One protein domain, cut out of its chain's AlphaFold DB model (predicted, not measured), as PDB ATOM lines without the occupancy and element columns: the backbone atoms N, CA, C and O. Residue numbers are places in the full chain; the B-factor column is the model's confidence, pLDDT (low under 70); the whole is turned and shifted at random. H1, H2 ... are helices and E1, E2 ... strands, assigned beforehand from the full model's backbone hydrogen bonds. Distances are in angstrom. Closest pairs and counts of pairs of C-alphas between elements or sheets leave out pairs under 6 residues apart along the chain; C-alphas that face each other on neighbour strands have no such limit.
ATOM      1  N   GLU A 214     -11.857 -33.102  22.717       94.12
ATOM      2  CA  GLU A 214     -12.842 -33.907  23.447       94.12
ATOM      3  C   GLU A 214     -13.937 -34.409  22.503       94.12
ATOM      4  O   GLU A 214     -14.280 -35.595  22.510       94.12
ATOM      5  N   TYR A 215     -14.423 -33.525  21.628       92.06
ATOM      6  CA  TYR A 215     -15.373 -33.896  20.587       92.06
ATOM      7  C   TYR A 215     -14.759 -34.919  19.628       92.06
ATOM      8  O   TYR A 215     -15.403 -35.927  19.343       92.06
ATOM      9  N   ASN A 216     -13.500 -34.740  19.212       91.81
ATOM     10  CA  ASN A 216     -12.820 -35.715  18.354       91.81
ATOM     11  C   ASN A 216     -12.746 -37.105  18.996       91.81
ATOM     12  O   ASN A 216     -13.078 -38.091  18.340       91.81
ATOM     13  N   ILE A 217     -12.404 -37.202  20.287       94.06
ATOM     14  CA  ILE A 217     -12.426 -38.483  21.017       94.06
ATOM     15  C   ILE A 217     -13.832 -39.088  21.025       94.06
ATOM     16  O   ILE A 217     -13.977 -40.297  20.861       94.06
ATOM     17  N   SER A 218     -14.871 -38.264  21.168       93.81
ATOM     18  CA  SER A 218     -16.261 -38.733  21.178       93.81
ATOM     19  C   SER A 218     -16.706 -39.395  19.867       93.81
ATOM     20  O   SER A 218     -17.601 -40.245  19.884       93.81
ATOM     21  N   GLN A 219     -16.058 -39.034  18.753       92.31
ATOM     22  CA  GLN A 219     -16.299 -39.605  17.428       92.31
ATOM     23  C   GLN A 219     -15.439 -40.850  17.140       92.31
ATOM     24  O   GLN A 219     -15.711 -41.563  16.177       92.31
ATOM     25  N   CYS A 220     -14.422 -41.138  17.960       94.56
ATOM     26  CA  CYS A 220     -13.535 -42.288  17.769       94.56
ATOM     27  C   CYS A 220     -14.209 -43.615  18.167       94.56
ATOM     28  O   CYS A 220     -15.084 -43.654  19.040       94.56
ATOM     29  N   ARG A 221     -13.724 -44.735  17.619       95.44
ATOM     30  CA  ARG A 221     -13.982 -46.072  18.181       95.44
ATOM     31  C   ARG A 221     -13.186 -46.237  19.474       95.44
ATOM     32  O   ARG A 221     -12.010 -45.882  19.521       95.44
ATOM     33  N   ILE A 222     -13.811 -46.778  20.518       96.38
ATOM     34  CA  ILE A 222     -13.151 -47.042  21.806       96.38
ATOM     35  C   ILE A 222     -13.238 -48.539  22.069       96.38
ATOM     36  O   ILE A 222     -14.316 -49.055  22.349       96.38
ATOM     37  N   LEU A 223     -12.113 -49.236  21.969       96.75
ATOM     38  CA  LEU A 223     -12.032 -50.688  22.042       96.75
ATOM     39  C   LEU A 223     -11.493 -51.109  23.409       96.75
ATOM     40  O   LEU A 223     -10.313 -50.918  23.711       96.75
ATOM     41  N   LEU A 224     -12.358 -51.686  24.242       96.25
ATOM     42  CA  LEU A 224     -11.941 -52.317  25.490       96.25
ATOM     43  C   LEU A 224     -11.272 -53.645  25.174       96.25
ATOM     44  O   LEU A 224     -11.956 -54.578  24.764       96.25
ATOM     45  N   CYS A 225      -9.964 -53.712  25.382       95.62
ATOM     46  CA  CYS A 225      -9.150 -54.896  25.141       95.62
ATOM     47  C   CYS A 225      -9.089 -55.756  26.413       95.62
ATOM     48  O   CYS A 225      -8.782 -55.243  27.497       95.62
ATOM     49  N   TYR A 226      -9.382 -57.052  26.297       93.12
ATOM     50  CA  TYR A 226      -9.406 -57.992  27.422       93.12
ATOM     51  C   TYR A 226      -9.066 -59.423  26.978       93.12
ATOM     52  O   TYR A 226      -9.246 -59.780  25.820       93.12
ATOM     53  N   TYR A 227      -8.589 -60.241  27.917       91.31
ATOM     54  CA  TYR A 227      -8.442 -61.690  27.736       91.31
ATOM     55  C   TYR A 227      -9.686 -62.394  28.295       91.31
ATOM     56  O   TYR A 227     -10.159 -62.011  29.373       91.31
ATOM     57  N   ASP A 228     -10.234 -63.390  27.592       88.00
ATOM     58  CA  ASP A 228     -11.384 -64.151  28.092       88.00
ATOM     59  C   ASP A 228     -10.941 -65.203  29.114       88.00
ATOM     60  O   ASP A 228     -10.528 -66.311  28.793       88.00
ATOM     61  N   TYR A 229     -11.061 -64.868  30.396       85.12
ATOM     62  CA  TYR A 229     -10.673 -65.776  31.476       85.12
ATOM     63  C   TYR A 229     -11.615 -66.973  31.666       85.12
ATOM     64  O   TYR A 229     -11.308 -67.854  32.475       85.12
ATOM     65  N   ASN A 230     -12.762 -67.015  30.978       87.06
ATOM     66  CA  ASN A 230     -13.647 -68.178  31.038       87.06
ATOM     67  C   ASN A 230     -13.091 -69.358  30.238       87.06
ATOM     68  O   ASN A 230     -13.387 -70.506  30.580       87.06
ATOM     69  N   ASP A 231     -12.266 -69.077  29.228       87.25
ATOM     70  CA  ASP A 231     -11.522 -70.075  28.480       87.25
ATOM     71  C   ASP A 231     -10.015 -69.822  28.645       87.25
ATOM     72  O   ASP A 231      -9.415 -69.088  27.873       87.25
ATOM     73  N   PRO A 232      -9.356 -70.435  29.643       81.06
ATOM     74  CA  PRO A 232      -7.919 -70.259  29.843       81.06
ATOM     75  C   PRO A 232      -7.061 -70.842  28.708       81.06
ATOM     76  O   PRO A 232      -5.842 -70.705  28.768       81.06
ATOM     77  N   SER A 233      -7.659 -71.533  27.727       82.56
ATOM     78  CA  SER A 233      -6.963 -71.921  26.496       82.56
ATOM     79  C   SER A 233      -7.010 -70.840  25.415       82.56
ATOM     80  O   SER A 233      -6.216 -70.900  24.477       82.56
ATOM     81  N   ASP A 234      -7.883 -69.843  25.574       82.75
ATOM     82  CA  ASP A 234      -7.951 -68.673  24.713       82.75
ATOM     83  C   ASP A 234      -6.951 -67.611  25.199       82.75
ATOM     84  O   ASP A 234      -7.234 -66.749  26.034       82.75
ATOM     85  N   GLU A 235      -5.722 -67.711  24.693       89.81
ATOM     86  CA  GLU A 235      -4.679 -66.698  24.899       89.81
ATOM     87  C   GLU A 235      -4.887 -65.461  24.004       89.81
ATOM     88  O   GLU A 235      -4.079 -64.527  24.040       89.81
ATOM     89  N   MET A 236      -5.955 -65.428  23.198       92.38
ATOM     90  CA  MET A 236      -6.182 -64.349  22.251       92.38
ATOM     91  C   MET A 236      -6.731 -63.103  22.949       92.38
ATOM     92  O   MET A 236      -7.687 -63.138  23.726       92.38
ATOM     93  N   LEU A 237      -6.119 -61.955  22.653       94.31
ATOM     94  CA  LEU A 237      -6.608 -60.669  23.130       94.31
ATOM     95  C   LEU A 237      -7.841 -60.256  22.316       94.31
ATOM     96  O   LEU A 237      -7.733 -59.869  21.152       94.31
ATOM     97  N   GLN A 238      -9.003 -60.286  22.957       94.75
ATOM     98  CA  GLN A 238     -10.269 -59.863  22.371       94.75
ATOM     99  C   GLN A 238     -10.519 -58.369  22.620       94.75
ATOM    100  O   GLN A 238      -9.893 -57.737  23.482       94.75
ATOM    101  N   TYR A 239     -11.485 -57.787  21.903       95.69
ATOM    102  CA  TYR A 239     -12.006 -56.463  22.243       95.69
ATOM    103  C   TYR A 239     -13.520 -56.334  22.110       95.69
ATOM    104  O   TYR A 239     -14.180 -57.045  21.353       95.69
ATOM    105  N   ARG A 240     -14.059 -55.342  22.826       95.00
ATOM    106  CA  ARG A 240     -15.442 -54.864  22.708       95.00
ATOM    107  C   ARG A 240     -15.457 -53.372  22.385       95.00
ATOM    108  O   ARG A 240     -14.793 -52.591  23.062       95.00
ATOM    109  N   ASP A 241     -16.243 -52.970  21.389       95.69
ATOM    110  CA  ASP A 241     -16.424 -51.555  21.046       95.69
ATOM    111  C   ASP A 241     -17.384 -50.878  22.043       95.69
ATOM    112  O   ASP A 241     -18.596 -51.089  22.015       95.69
ATOM    113  N   LEU A 242     -16.827 -50.068  22.944       95.50
ATOM    114  CA  LEU A 242     -17.557 -49.320  23.969       95.50
ATOM    115  C   LEU A 242     -18.299 -48.102  23.408       95.50
ATOM    116  O   LEU A 242     -19.162 -47.542  24.087       95.50
ATOM    117  N   ASN A 243     -17.963 -47.667  22.190       94.44
ATOM    118  CA  ASN A 243     -18.654 -46.581  21.499       94.44
ATOM    119  C   ASN A 243     -19.590 -47.101  20.391       94.44
ATOM    120  O   ASN A 243     -20.193 -46.321  19.653       94.44
ATOM    121  N   ALA A 244     -19.789 -48.419  20.294       91.06
ATOM    122  CA  ALA A 244     -20.821 -49.017  19.460       91.06
ATOM    123  C   ALA A 244     -22.159 -49.061  20.219       91.06
ATOM    124  O   ALA A 244     -22.374 -49.879  21.108       91.06
ATOM    125  N   GLY A 245     -23.105 -48.182  19.876       87.88
ATOM    126  CA  GLY A 245     -24.443 -48.223  20.473       87.88
ATOM    127  C   GLY A 245     -25.340 -47.045  20.104       87.88
ATOM    128  O   GLY A 245     -25.020 -46.262  19.215       87.88
ATOM    129  N   GLN A 246     -26.480 -46.927  20.794       84.75
ATOM    130  CA  GLN A 246     -27.388 -45.773  20.673       84.75
ATOM    131  C   GLN A 246     -26.854 -44.526  21.389       84.75
ATOM    132  O   GLN A 246     -27.163 -43.409  20.991       84.75
ATOM    133  N   LYS A 247     -26.048 -44.716  22.440       86.50
ATOM    134  CA  LYS A 247     -25.423 -43.641  23.219       86.50
ATOM    135  C   LYS A 247     -24.010 -43.378  22.704       86.50
ATOM    136  O   LYS A 247     -23.043 -43.715  23.377       86.50
ATOM    137  N   LYS A 248     -23.898 -42.862  21.482       87.31
ATOM    138  CA  LYS A 248     -22.619 -42.425  20.901       87.31
ATOM    139  C   LYS A 248     -22.282 -40.999  21.330       87.31
ATOM    140  O   LYS A 248     -23.163 -40.245  21.739       87.31
ATOM    141  N   GLY A 249     -21.014 -40.624  21.193       89.94
ATOM    142  CA  GLY A 249     -20.561 -39.251  21.414       89.94
ATOM    143  C   GLY A 249     -20.377 -38.893  22.891       89.94
ATOM    144  O   GLY A 249     -20.103 -39.748  23.730       89.94
ATOM    145  N   MET A 250     -20.514 -37.604  23.211       92.50
ATOM    146  CA  MET A 250     -20.189 -37.040  24.533       92.50
ATOM    147  C   MET A 250     -21.088 -37.529  25.678       92.50
ATOM    148  O   MET A 250     -20.724 -37.401  26.846       92.50
ATOM    149  N   GLU A 251     -22.254 -38.099  25.372       93.50
ATOM    150  CA  GLU A 251     -23.163 -38.680  26.370       93.50
ATOM    151  C   GLU A 251     -22.762 -40.108  26.782       93.50
ATOM    152  O   GLU A 251     -23.319 -40.660  27.735       93.50
ATOM    153  N   ASN A 252     -21.803 -40.721  26.079       94.94
ATOM    154  CA  ASN A 252     -21.311 -42.050  26.408       94.94
ATOM    155  C   ASN A 252     -20.433 -41.990  27.679       94.94
ATOM    156  O   ASN A 252     -19.401 -41.310  27.674       94.94
ATOM    157  N   PRO A 253     -20.772 -42.721  28.760       95.31
ATOM    158  CA  PRO A 253     -19.977 -42.712  29.991       95.31
ATOM    159  C   PRO A 253     -18.537 -43.201  29.777       95.31
ATOM    160  O   PRO A 253     -17.625 -42.727  30.454       95.31
ATOM    161  N   HIS A 254     -18.300 -44.099  28.815       95.75
ATOM    162  CA  HIS A 254     -16.953 -44.570  28.492       95.75
ATOM    163  C   HIS A 254     -16.128 -43.487  27.783       95.75
ATOM    164  O   HIS A 254     -14.947 -43.329  28.085       95.75
ATOM    165  N   VAL A 255     -16.748 -42.684  26.908       95.88
ATOM    166  CA  VAL A 255     -16.099 -41.516  26.281       95.88
ATOM    167  C   VAL A 255     -15.711 -40.495  27.350       95.88
ATOM    168  O   VAL A 255     -14.559 -40.069  27.400       95.88
ATOM    169  N   GLN A 256     -16.635 -40.154  28.255       96.12
ATOM    170  CA  GLN A 256     -16.364 -39.224  29.358       96.12
ATOM    171  C   GLN A 256     -15.212 -39.721  30.236       96.12
ATOM    172  O   GLN A 256     -14.292 -38.965  30.546       96.12
ATOM    173  N   ARG A 257     -15.209 -41.019  30.563       95.94
ATOM    174  CA  ARG A 257     -14.132 -41.641  31.335       95.94
ATOM    175  C   ARG A 257     -12.779 -41.554  30.628       95.94
ATOM    176  O   ARG A 257     -11.782 -41.233  31.274       95.94
ATOM    177  N   LEU A 258     -12.728 -41.831  29.327       96.56
ATOM    178  CA  LEU A 258     -11.497 -41.717  28.544       96.56
ATOM    179  C   LEU A 258     -10.981 -40.269  28.530       96.56
ATOM    180  O   LEU A 258      -9.799 -40.042  28.787       96.56
ATOM    181  N   ILE A 259     -11.871 -39.294  28.322       96.62
ATOM    182  CA  ILE A 259     -11.535 -37.864  28.368       96.62
ATOM    183  C   ILE A 259     -10.962 -37.485  29.740       96.62
ATOM    184  O   ILE A 259      -9.929 -36.820  29.805       96.62
ATOM    185  N   GLU A 260     -11.568 -37.931  30.843       96.81
ATOM    186  CA  GLU A 260     -11.051 -37.686  32.197       96.81
ATOM    187  C   GLU A 260      -9.645 -38.261  32.408       96.81
ATOM    188  O   GLU A 260      -8.780 -37.591  32.983       96.81
ATOM    189  N   LEU A 261      -9.396 -39.490  31.940       96.69
ATOM    190  CA  LEU A 261      -8.080 -40.128  32.042       96.69
ATOM    191  C   LEU A 261      -7.025 -39.363  31.240       96.69
ATOM    192  O   LEU A 261      -5.931 -39.125  31.757       96.69
ATOM    193  N   ILE A 262      -7.367 -38.922  30.028       96.50
ATOM    194  CA  ILE A 262      -6.480 -38.117  29.183       96.50
ATOM    195  C   ILE A 262      -6.218 -36.755  29.830       96.50
ATOM    196  O   ILE A 262      -5.056 -36.377  29.959       96.50
ATOM    197  N   LYS A 263      -7.242 -36.052  30.341       96.62
ATOM    198  CA  LYS A 263      -7.061 -34.787  31.086       96.62
ATOM    199  C   LYS A 263      -6.114 -34.968  32.265       96.62
ATOM    200  O   LYS A 263      -5.194 -34.172  32.441       96.62
ATOM    201  N   LYS A 264      -6.307 -36.029  33.054       97.38
ATOM    202  CA  LYS A 264      -5.448 -36.343  34.204       97.38
ATOM    203  C   LYS A 264      -4.015 -36.668  33.781       97.38
ATOM    204  O   LYS A 264      -3.091 -36.319  34.509       97.38
ATOM    205  N   HIS A 265      -3.828 -37.345  32.649       96.19
ATOM    206  CA  HIS A 265      -2.507 -37.637  32.100       96.19
ATOM    207  C   HIS A 265      -1.813 -36.355  31.621       96.19
ATOM    208  O   HIS A 265      -0.742 -36.026  32.120       96.19
ATOM    209  N   VAL A 266      -2.471 -35.574  30.761       95.88
ATOM    210  CA  VAL A 266      -1.951 -34.311  30.214       95.88
ATOM    211  C   VAL A 266      -1.636 -33.307  31.329       95.88
ATOM    212  O   VAL A 266      -0.593 -32.666  31.291       95.88
ATOM    213  N   ALA A 267      -2.462 -33.215  32.374       97.00
ATOM    214  CA  ALA A 267      -2.224 -32.306  33.498       97.00
ATOM    215  C   ALA A 267      -0.941 -32.609  34.300       97.00
ATOM    216  O   ALA A 267      -0.441 -31.723  34.991       97.00
ATOM    217  N   LYS A 268      -0.407 -33.837  34.229       97.56
ATOM    218  CA  LYS A 268       0.869 -34.204  34.872       97.56
ATOM    219  C   LYS A 268       2.090 -33.796  34.046       97.56
ATOM    220  O   LYS A 268       3.192 -33.751  34.590       97.56
ATOM    221  N   GLU A 269       1.903 -33.521  32.759       97.88
ATOM    222  CA  GLU A 269       2.973 -33.141  31.843       97.88
ATOM    223  C   GLU A 269       3.323 -31.653  31.959       97.88
ATOM    224  O   GLU A 269       2.537 -30.833  32.438       97.88
ATOM    225  N   LYS A 270       4.515 -31.283  31.483       97.69
ATOM    226  CA  LYS A 270       4.950 -29.878  31.425       97.69
ATOM    227  C   LYS A 270       4.071 -29.069  30.452       97.69
ATOM    228  O   LYS A 270       3.670 -29.626  29.432       97.69
ATOM    229  N   PRO A 271       3.848 -27.758  30.673       96.44
ATOM    230  CA  PRO A 271       2.988 -26.930  29.813       96.44
ATOM    231  C   PRO A 271       3.319 -26.990  28.310       96.44
ATOM    232  O   PRO A 271       2.419 -27.031  27.475       96.44
ATOM    233  N   GLU A 272       4.603 -27.065  27.955       94.12
ATOM    234  CA  GLU A 272       5.057 -27.203  26.560       94.12
ATOM    235  C   GLU A 272       4.583 -28.520  25.921       94.12
ATOM    236  O   GLU A 272       4.133 -28.549  24.775       94.12
ATOM    237  N   ILE A 273       4.621 -29.610  26.691       94.81
ATOM    238  CA  ILE A 273       4.175 -30.943  26.272       94.81
ATOM    239  C   ILE A 273       2.640 -30.994  26.229       94.81
ATOM    240  O   ILE A 273       2.071 -31.637  25.350       94.81
ATOM    241  N   GLN A 274       1.947 -30.268  27.112       93.69
ATOM    242  CA  GLN A 274       0.482 -30.168  27.090       93.69
ATOM    243  C   GLN A 274      -0.039 -29.576  25.775       93.69
ATOM    244  O   GLN A 274      -0.997 -30.102  25.206       93.69
ATOM    245  N   ALA A 275       0.610 -28.530  25.254       90.06
ATOM    246  CA  ALA A 275       0.255 -27.952  23.958       90.06
ATOM    247  C   ALA A 275       0.457 -28.956  22.806       90.06
ATOM    248  O   ALA A 275      -0.366 -29.034  21.890       90.06
ATOM    249  N   HIS A 276       1.519 -29.768  22.875       91.88
ATOM    250  CA  HIS A 276       1.744 -30.850  21.918       91.88
ATOM    251  C   HIS A 276       0.639 -31.912  21.993       91.88
ATOM    252  O   HIS A 276       0.101 -32.294  20.956       91.88
ATOM    253  N   TRP A 277       0.233 -32.320  23.201       93.31
ATOM    254  CA  TRP A 277      -0.889 -33.240  23.402       93.31
ATOM    255  C   TRP A 277      -2.198 -32.698  22.840       93.31
ATOM    256  O   TRP A 277      -2.873 -33.416  22.114       93.31
ATOM    257  N   GLN A 278      -2.549 -31.439  23.109       90.50
ATOM    258  CA  GLN A 278      -3.776 -30.842  22.570       90.50
ATOM    259  C   GLN A 278      -3.794 -30.871  21.038       90.50
ATOM    260  O   GLN A 278      -4.808 -31.230  20.445       90.50
ATOM    261  N   ARG A 279      -2.656 -30.574  20.394       89.31
ATOM    262  CA  ARG A 279      -2.520 -30.676  18.935       89.31
ATOM    263  C   ARG A 279      -2.575 -32.124  18.446       89.31
ATOM    264  O   ARG A 279      -3.195 -32.395  17.430       89.31
ATOM    265  N   TYR A 280      -1.939 -33.057  19.147       90.31
ATOM    266  CA  TYR A 280      -1.954 -34.480  18.800       90.31
ATOM    267  C   TYR A 280      -3.349 -35.108  18.952       90.31
ATOM    268  O   TYR A 280      -3.746 -35.955  18.149       90.31
ATOM    269  N   LEU A 281      -4.110 -34.687  19.962       91.31
ATOM    270  CA  LEU A 281      -5.477 -35.134  20.228       91.31
ATOM    271  C   LEU A 281      -6.496 -34.464  19.297       91.31
ATOM    272  O   LEU A 281      -7.523 -35.068  19.005       91.31
ATOM    273  N   SER A 282      -6.210 -33.258  18.793       87.75
ATOM    274  CA  SER A 282      -7.052 -32.606  17.785       87.75
ATOM    275  C   SER A 282      -6.879 -33.189  16.378       87.75
ATOM    276  O   SER A 282      -7.752 -32.997  15.535       87.75
ATOM    277  N   LEU A 283      -5.801 -33.936  16.113       84.12
ATOM    278  CA  LEU A 283      -5.681 -34.710  14.878       84.12
ATOM    279  C   LEU A 283      -6.699 -35.852  14.869       84.12
ATOM    280  O   LEU A 283      -6.820 -36.586  15.857       84.12
ATOM    281  N   GLN A 284      -7.373 -36.013  13.727       72.44
ATOM    282  CA  GLN A 284      -8.308 -37.106  13.491       72.44
ATOM    283  C   GLN A 284      -7.620 -38.437  13.769       72.44
ATOM    284  O   GLN A 284      -6.533 -38.728  13.272       72.44
ATOM    285  N   SER A 285      -8.256 -39.220  14.618       65.38
ATOM    286  CA  SER A 285      -7.883 -40.593  14.878       65.38
ATOM    287  C   SER A 285      -9.120 -41.416  14.953       65.38
ATOM    288  O   SER A 285     -10.124 -40.954  15.486       65.38
ATOM    289  N   ASP A 286      -8.996 -42.650  14.513       82.31
ATOM    290  CA  ASP A 286     -10.175 -43.468  14.349       82.31
ATOM    291  C   ASP A 286     -10.375 -44.399  15.550       82.31
ATOM    292  O   ASP A 286     -11.508 -44.801  15.820       82.31
ATOM    293  N   ILE A 287      -9.308 -44.718  16.310       95.56
ATOM    294  CA  ILE A 287      -9.328 -45.818  17.284       95.56
ATOM    295  C   ILE A 287      -8.535 -45.510  18.565       95.56
ATOM    296  O   ILE A 287      -7.353 -45.158  18.540       95.56
ATOM    297  N   TRP A 288      -9.188 -45.730  19.705       96.69
ATOM    298  CA  TRP A 288      -8.574 -45.813  21.029       96.69
ATOM    299  C   TRP A 288      -8.679 -47.234  21.564       96.69
ATOM    300  O   TRP A 288      -9.771 -47.794  21.616       96.69
ATOM    301  N   GLN A 289      -7.561 -47.793  22.011       97.06
ATOM    302  CA  GLN A 289      -7.512 -49.062  22.732       97.06
ATOM    303  C   GLN A 289      -7.430 -48.758  24.226       97.06
ATOM    304  O   GLN A 289      -6.653 -47.899  24.643       97.06
ATOM    305  N   VAL A 290      -8.269 -49.400  25.036       96.94
ATOM    306  CA  VAL A 290      -8.318 -49.180  26.487       96.94
ATOM    307  C   VAL A 290      -8.253 -50.502  27.240       96.94
ATOM    308  O   VAL A 290      -8.814 -51.501  26.794       96.94
ATOM    309  N   TRP A 291      -7.594 -50.508  28.403       95.62
ATOM    310  CA  TRP A 291      -7.398 -51.715  29.217       95.62
ATOM    311  C   TRP A 291      -7.823 -51.508  30.668       95.62
ATOM    312  O   TRP A 291      -7.586 -50.454  31.279       95.62
ATOM    313  N   SER A 292      -8.404 -52.559  31.245       91.25
ATOM    314  CA  SER A 292      -8.740 -52.625  32.665       91.25
ATOM    315  C   SER A 292      -7.599 -53.231  33.481       91.25
ATOM    316  O   SER A 292      -7.050 -54.278  33.140       91.25
ATOM    317  N   LYS A 293      -7.245 -52.579  34.597       82.69
ATOM    318  CA  LYS A 293      -6.315 -53.131  35.590       82.69
ATOM    319  C   LYS A 293      -7.093 -54.067  36.525       82.69
ATOM    320  O   LYS A 293      -7.453 -53.686  37.637       82.69
ATOM    321  N   GLY A 294      -7.343 -55.295  36.070       73.50
ATOM    322  CA  GLY A 294      -7.888 -56.390  36.886       73.50
ATOM    323  C   GLY A 294      -9.178 -57.024  36.349       73.50
ATOM    324  O   GLY A 294      -9.913 -56.427  35.579       73.50
ATOM    325  N   MET A 295      -9.465 -58.249  36.801       56.91
ATOM    326  CA  MET A 295     -10.555 -59.114  36.305       56.91
ATOM    327  C   MET A 295     -11.976 -58.729  36.763       56.91
ATOM    328  O   MET A 295     -12.845 -59.590  36.881       56.91
ATOM    329  N   LYS A 296     -12.243 -57.473  37.129       61.69
ATOM    330  CA  LYS A 296     -13.590 -57.134  37.610       61.69
ATOM    331  C   LYS A 296     -14.491 -56.869  36.411       61.69
ATOM    332  O   LYS A 296     -14.158 -56.034  35.588       61.69
ATOM    333  N   GLU A 297     -15.662 -57.510  36.381       62.81
ATOM    334  CA  GLU A 297     -16.731 -57.374  35.365       62.81
ATOM    335  C   GLU A 297     -17.220 -55.935  35.111       62.81
ATOM    336  O   GLU A 297     -18.106 -55.704  34.291       62.81
ATOM    337  N   LYS A 298     -16.687 -54.945  35.828       75.06
ATOM    338  CA  LYS A 298     -17.001 -53.549  35.573       75.06
ATOM    339  C   LYS A 298     -16.178 -53.074  34.386       75.06
ATOM    340  O   LYS A 298     -14.962 -53.216  34.385       75.06
ATOM    341  N   GLU A 299     -16.845 -52.434  33.431       79.12
ATOM    342  CA  GLU A 299     -16.278 -51.784  32.236       79.12
ATOM    343  C   GLU A 299     -15.426 -50.535  32.577       79.12
ATOM    344  O   GLU A 299     -15.425 -49.522  31.876       79.12
ATOM    345  N   GLU A 300     -14.713 -50.583  33.701       89.94
ATOM    346  CA  GLU A 300     -13.785 -49.572  34.169       89.94
ATOM    347  C   GLU A 300     -12.401 -49.877  33.586       89.94
ATOM    348  O   GLU A 300     -11.822 -50.935  33.835       89.94
ATOM    349  N   PHE A 301     -11.851 -48.930  32.828       95.12
ATOM    350  CA  PHE A 301     -10.487 -48.982  32.307       95.12
ATOM    351  C   PHE A 301      -9.624 -47.869  32.912       95.12
ATOM    352  O   PHE A 301     -10.122 -46.849  33.403       95.12
ATOM    353  N   THR A 302      -8.311 -48.097  32.918       95.06
ATOM    354  CA  THR A 302      -7.315 -47.189  33.517       95.06
ATOM    355  C   THR A 302      -6.165 -46.853  32.582       95.06
ATOM    356  O   THR A 302      -5.499 -45.843  32.797       95.06
ATOM    357  N   LEU A 303      -5.918 -47.695  31.578       95.50
ATOM    358  CA  LEU A 303      -4.880 -47.499  30.572       95.50
ATOM    359  C   LEU A 303      -5.537 -47.255  29.217       95.50
ATOM    360  O   LEU A 303      -6.625 -47.770  28.958       95.50
ATOM    361  N   PHE A 304      -4.869 -46.475  28.377       96.25
ATOM    362  CA  PHE A 304      -5.334 -46.141  27.041       96.25
ATOM    363  C   PHE A 304      -4.149 -45.965  26.085       96.25
ATOM    364  O   PHE A 304      -3.059 -45.576  26.505       96.25
ATOM    365  N   GLU A 305      -4.384 -46.219  24.804       95.25
ATOM    366  CA  GLU A 305      -3.438 -46.043  23.703       95.25
ATOM    367  C   GLU A 305      -4.218 -45.596  22.466       95.25
ATOM    368  O   GLU A 305      -5.345 -46.033  22.224       95.25
ATOM    369  N   LYS A 306      -3.617 -44.699  21.692       94.44
ATOM    370  CA  LYS A 306      -4.188 -44.184  20.451       94.44
ATOM    371  C   LYS A 306      -3.541 -44.916  19.280       94.44
ATOM    372  O   LYS A 306      -2.320 -44.875  19.150       94.44
ATOM    373  N   THR A 307      -4.339 -45.532  18.415       93.62
ATOM    374  CA  THR A 307      -3.847 -46.262  17.235       93.62
ATOM    375  C   THR A 307      -4.550 -45.765  15.978       93.62
ATOM    376  O   THR A 307      -5.755 -45.526  15.998       93.62
ATOM    377  N   SER A 308      -3.818 -45.600  14.876       90.81
ATOM    378  CA  SER A 308      -4.421 -45.215  13.591       90.81
ATOM    379  C   SER A 308      -5.115 -46.385  12.900       90.81
ATOM    380  O   SER A 308      -6.117 -46.188  12.228       90.81
ATOM    381  N   GLU A 309      -4.599 -47.602  13.077       92.69
ATOM    382  CA  GLU A 309      -5.059 -48.807  12.388       92.69
ATOM    383  C   GLU A 309      -5.069 -50.001  13.351       92.69
ATOM    384  O   GLU A 309      -4.320 -50.033  14.330       92.69
ATOM    385  N   LEU A 310      -5.921 -50.991  13.068       93.38
ATOM    386  CA  LEU A 310      -5.963 -52.257  13.812       93.38
ATOM    387  C   LEU A 310      -4.881 -53.242  13.350       93.38
ATOM    388  O   LEU A 310      -4.465 -54.100  14.132       93.38
ATOM    389  N   LEU A 311      -4.394 -53.096  12.113       92.56
ATOM    390  CA  LEU A 311      -3.267 -53.861  11.581       92.56
ATOM    391  C   LEU A 311      -1.970 -53.462  12.299       92.56
ATOM    392  O   LEU A 311      -1.647 -52.283  12.424       92.56
ATOM    393  N   GLY A 312      -1.222 -54.448  12.788       92.00
ATOM    394  CA  GLY A 312      -0.022 -54.261  13.603       92.00
ATOM    395  C   GLY A 312      -0.291 -53.973  15.084       92.00
ATOM    396  O   GLY A 312       0.667 -53.787  15.840       92.00
ATOM    397  N   SER A 313      -1.558 -53.924  15.508       94.12
ATOM    398  CA  SER A 313      -1.930 -53.717  16.910       94.12
ATOM    399  C   SER A 313      -2.028 -55.033  17.692       94.12
ATOM    400  O   SER A 313      -2.010 -56.117  17.113       94.12
ATOM    401  N   TYR A 314      -2.155 -54.957  19.021       93.50
ATOM    402  CA  TYR A 314      -2.255 -56.152  19.873       93.50
ATOM    403  C   TYR A 314      -3.517 -56.986  19.628       93.50
ATOM    404  O   TYR A 314      -3.528 -58.166  19.956       93.50
ATOM    405  N   VAL A 315      -4.564 -56.385  19.058       95.12
ATOM    406  CA  VAL A 315      -5.843 -57.055  18.775       95.12
ATOM    407  C   VAL A 315      -5.948 -57.562  17.335       95.12
ATOM    408  O   VAL A 315      -6.981 -58.105  16.967       95.12
ATOM    409  N   GLU A 316      -4.910 -57.400  16.506       95.12
ATOM    410  CA  GLU A 316      -4.963 -57.717  15.069       95.12
ATOM    411  C   GLU A 316      -5.485 -59.132  14.774       95.12
ATOM    412  O   GLU A 316      -6.279 -59.312  13.853       95.12
ATOM    413  N   GLU A 317      -5.055 -60.128  15.550       94.06
ATOM    414  CA  GLU A 317      -5.451 -61.525  15.359       94.06
ATOM    415  C   GLU A 317      -6.964 -61.715  15.533       94.06
ATOM    416  O   GLU A 317      -7.629 -62.226  14.630       94.06
ATOM    417  N   TRP A 318      -7.523 -61.173  16.616       94.75
ATOM    418  CA  TRP A 318      -8.961 -61.195  16.873       94.75
ATOM    419  C   TRP A 318      -9.751 -60.403  15.825       94.75
ATOM    420  O   TRP A 318     -10.799 -60.845  15.360       94.75
ATOM    421  N   VAL A 319      -9.233 -59.246  15.394       94.50
ATOM    422  CA  VAL A 319      -9.871 -58.421  14.353       94.50
ATOM    423  C   VAL A 319      -9.998 -59.197  13.034       94.50
ATOM    424  O   VAL A 319     -11.021 -59.090  12.352       94.50
ATOM    425  N   ARG A 320      -8.978 -59.993  12.679       93.25
ATOM    426  CA  ARG A 320      -9.010 -60.878  11.503       93.25
ATOM    427  C   ARG A 320     -10.012 -62.014  11.679       93.25
ATOM    428  O   ARG A 320     -10.722 -62.323  10.728       93.25
ATOM    429  N   GLU A 321     -10.084 -62.610  12.868       94.12
ATOM    430  CA  GLU A 321     -11.017 -63.702  13.155       94.12
ATOM    431  C   GLU A 321     -12.482 -63.265  13.021       94.12
ATOM    432  O   GLU A 321     -13.279 -63.958  12.387       94.12
ATOM    433  N   ILE A 322     -12.834 -62.085  13.543       94.81
ATOM    434  CA  ILE A 322     -14.210 -61.569  13.461       94.81
ATOM    435  C   ILE A 322     -14.530 -60.869  12.129       94.81
ATOM    436  O   ILE A 322     -15.681 -60.497  11.898       94.81
ATOM    437  N   GLY A 323     -13.528 -60.673  11.264       93.56
ATOM    438  CA  GLY A 323     -13.675 -60.000   9.972       93.56
ATOM    439  C   GLY A 323     -13.935 -58.490  10.063       93.56
ATOM    440  O   GLY A 323     -14.581 -57.940   9.175       93.56
TER     441      GLY A 323
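This is residues 214 to 323 of the 429 residues of an uncharacterized protein of Stagonospora sp. SRC1lsM3a (UniProt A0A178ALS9). A strongly twisted sheet of four strands has H2 crossing one face, H1 and H3 gathered with H2 at one end of the domain, and short H4 grazing the sheet beside edge strand E2 toward the other end. The 110 printed residues include four named helices and four named strands, in the order H1 E1 E2 H2 H3 E3 E4 H4. The class is mixed, helices and strands, and the mixed sheet runs E2 E1 E3 E4. The whole is compact, with a radius of gyration of the C-alphas of 14.7 A, and elongated, 46 by 30 by 27 A.

H1, residues 214 to 219, touches residues 255 to 259 of H2, residues 253 to 266, at a steep tilt of 42 degrees; their closest C-alphas, Ser 218 and Val 255, are 5.8 A apart. H1 only just touches H3, residues 271 to 282, with 3 pairs of C-alphas within 8 A, made by 281 to 282 of H3 alone; the closest are Asn 216 and Ser 282, 6.6 A. E1, residues 221 to 227, and E2, residues 237 to 241, form an antiparallel hairpin, with N 224 and O 240 2.9 A apart, within hydrogen-bond range. E1 is parallel to E3, residues 287 to 291, with N 223 and O 288 at 2.8 A. E3 and E4, residues 303 to 307, form an antiparallel hairpin, with N 289 and O 305 at 2.8 A. H2 is on the sheet at a height of 9.0 A, across the strands. H4, residues 316 to 322, only grazes the sheet; its Trp 318 and Gln 238 of E2 have the closest C-alphas, 5.8 A. In H1, H2, H3 and H4 every O i to N i+4 pair is within hydrogen-bond range.

H1 begins at C-alpha 214, (-12.842, -33.907, 23.447), and H4 ends at C-alpha 322, (-14.210, -61.569, 13.461). E1 is 19.1 A long, H2 19.9 A and H3 16.7 A.

The farthest C-alphas, Ser 233 and Glu 272, are 46.3 A apart. The printed part has no cut. The links E2 to H2 and E3 to E4 are long. Residues 285 and 295 to 297 have pLDDT under 70.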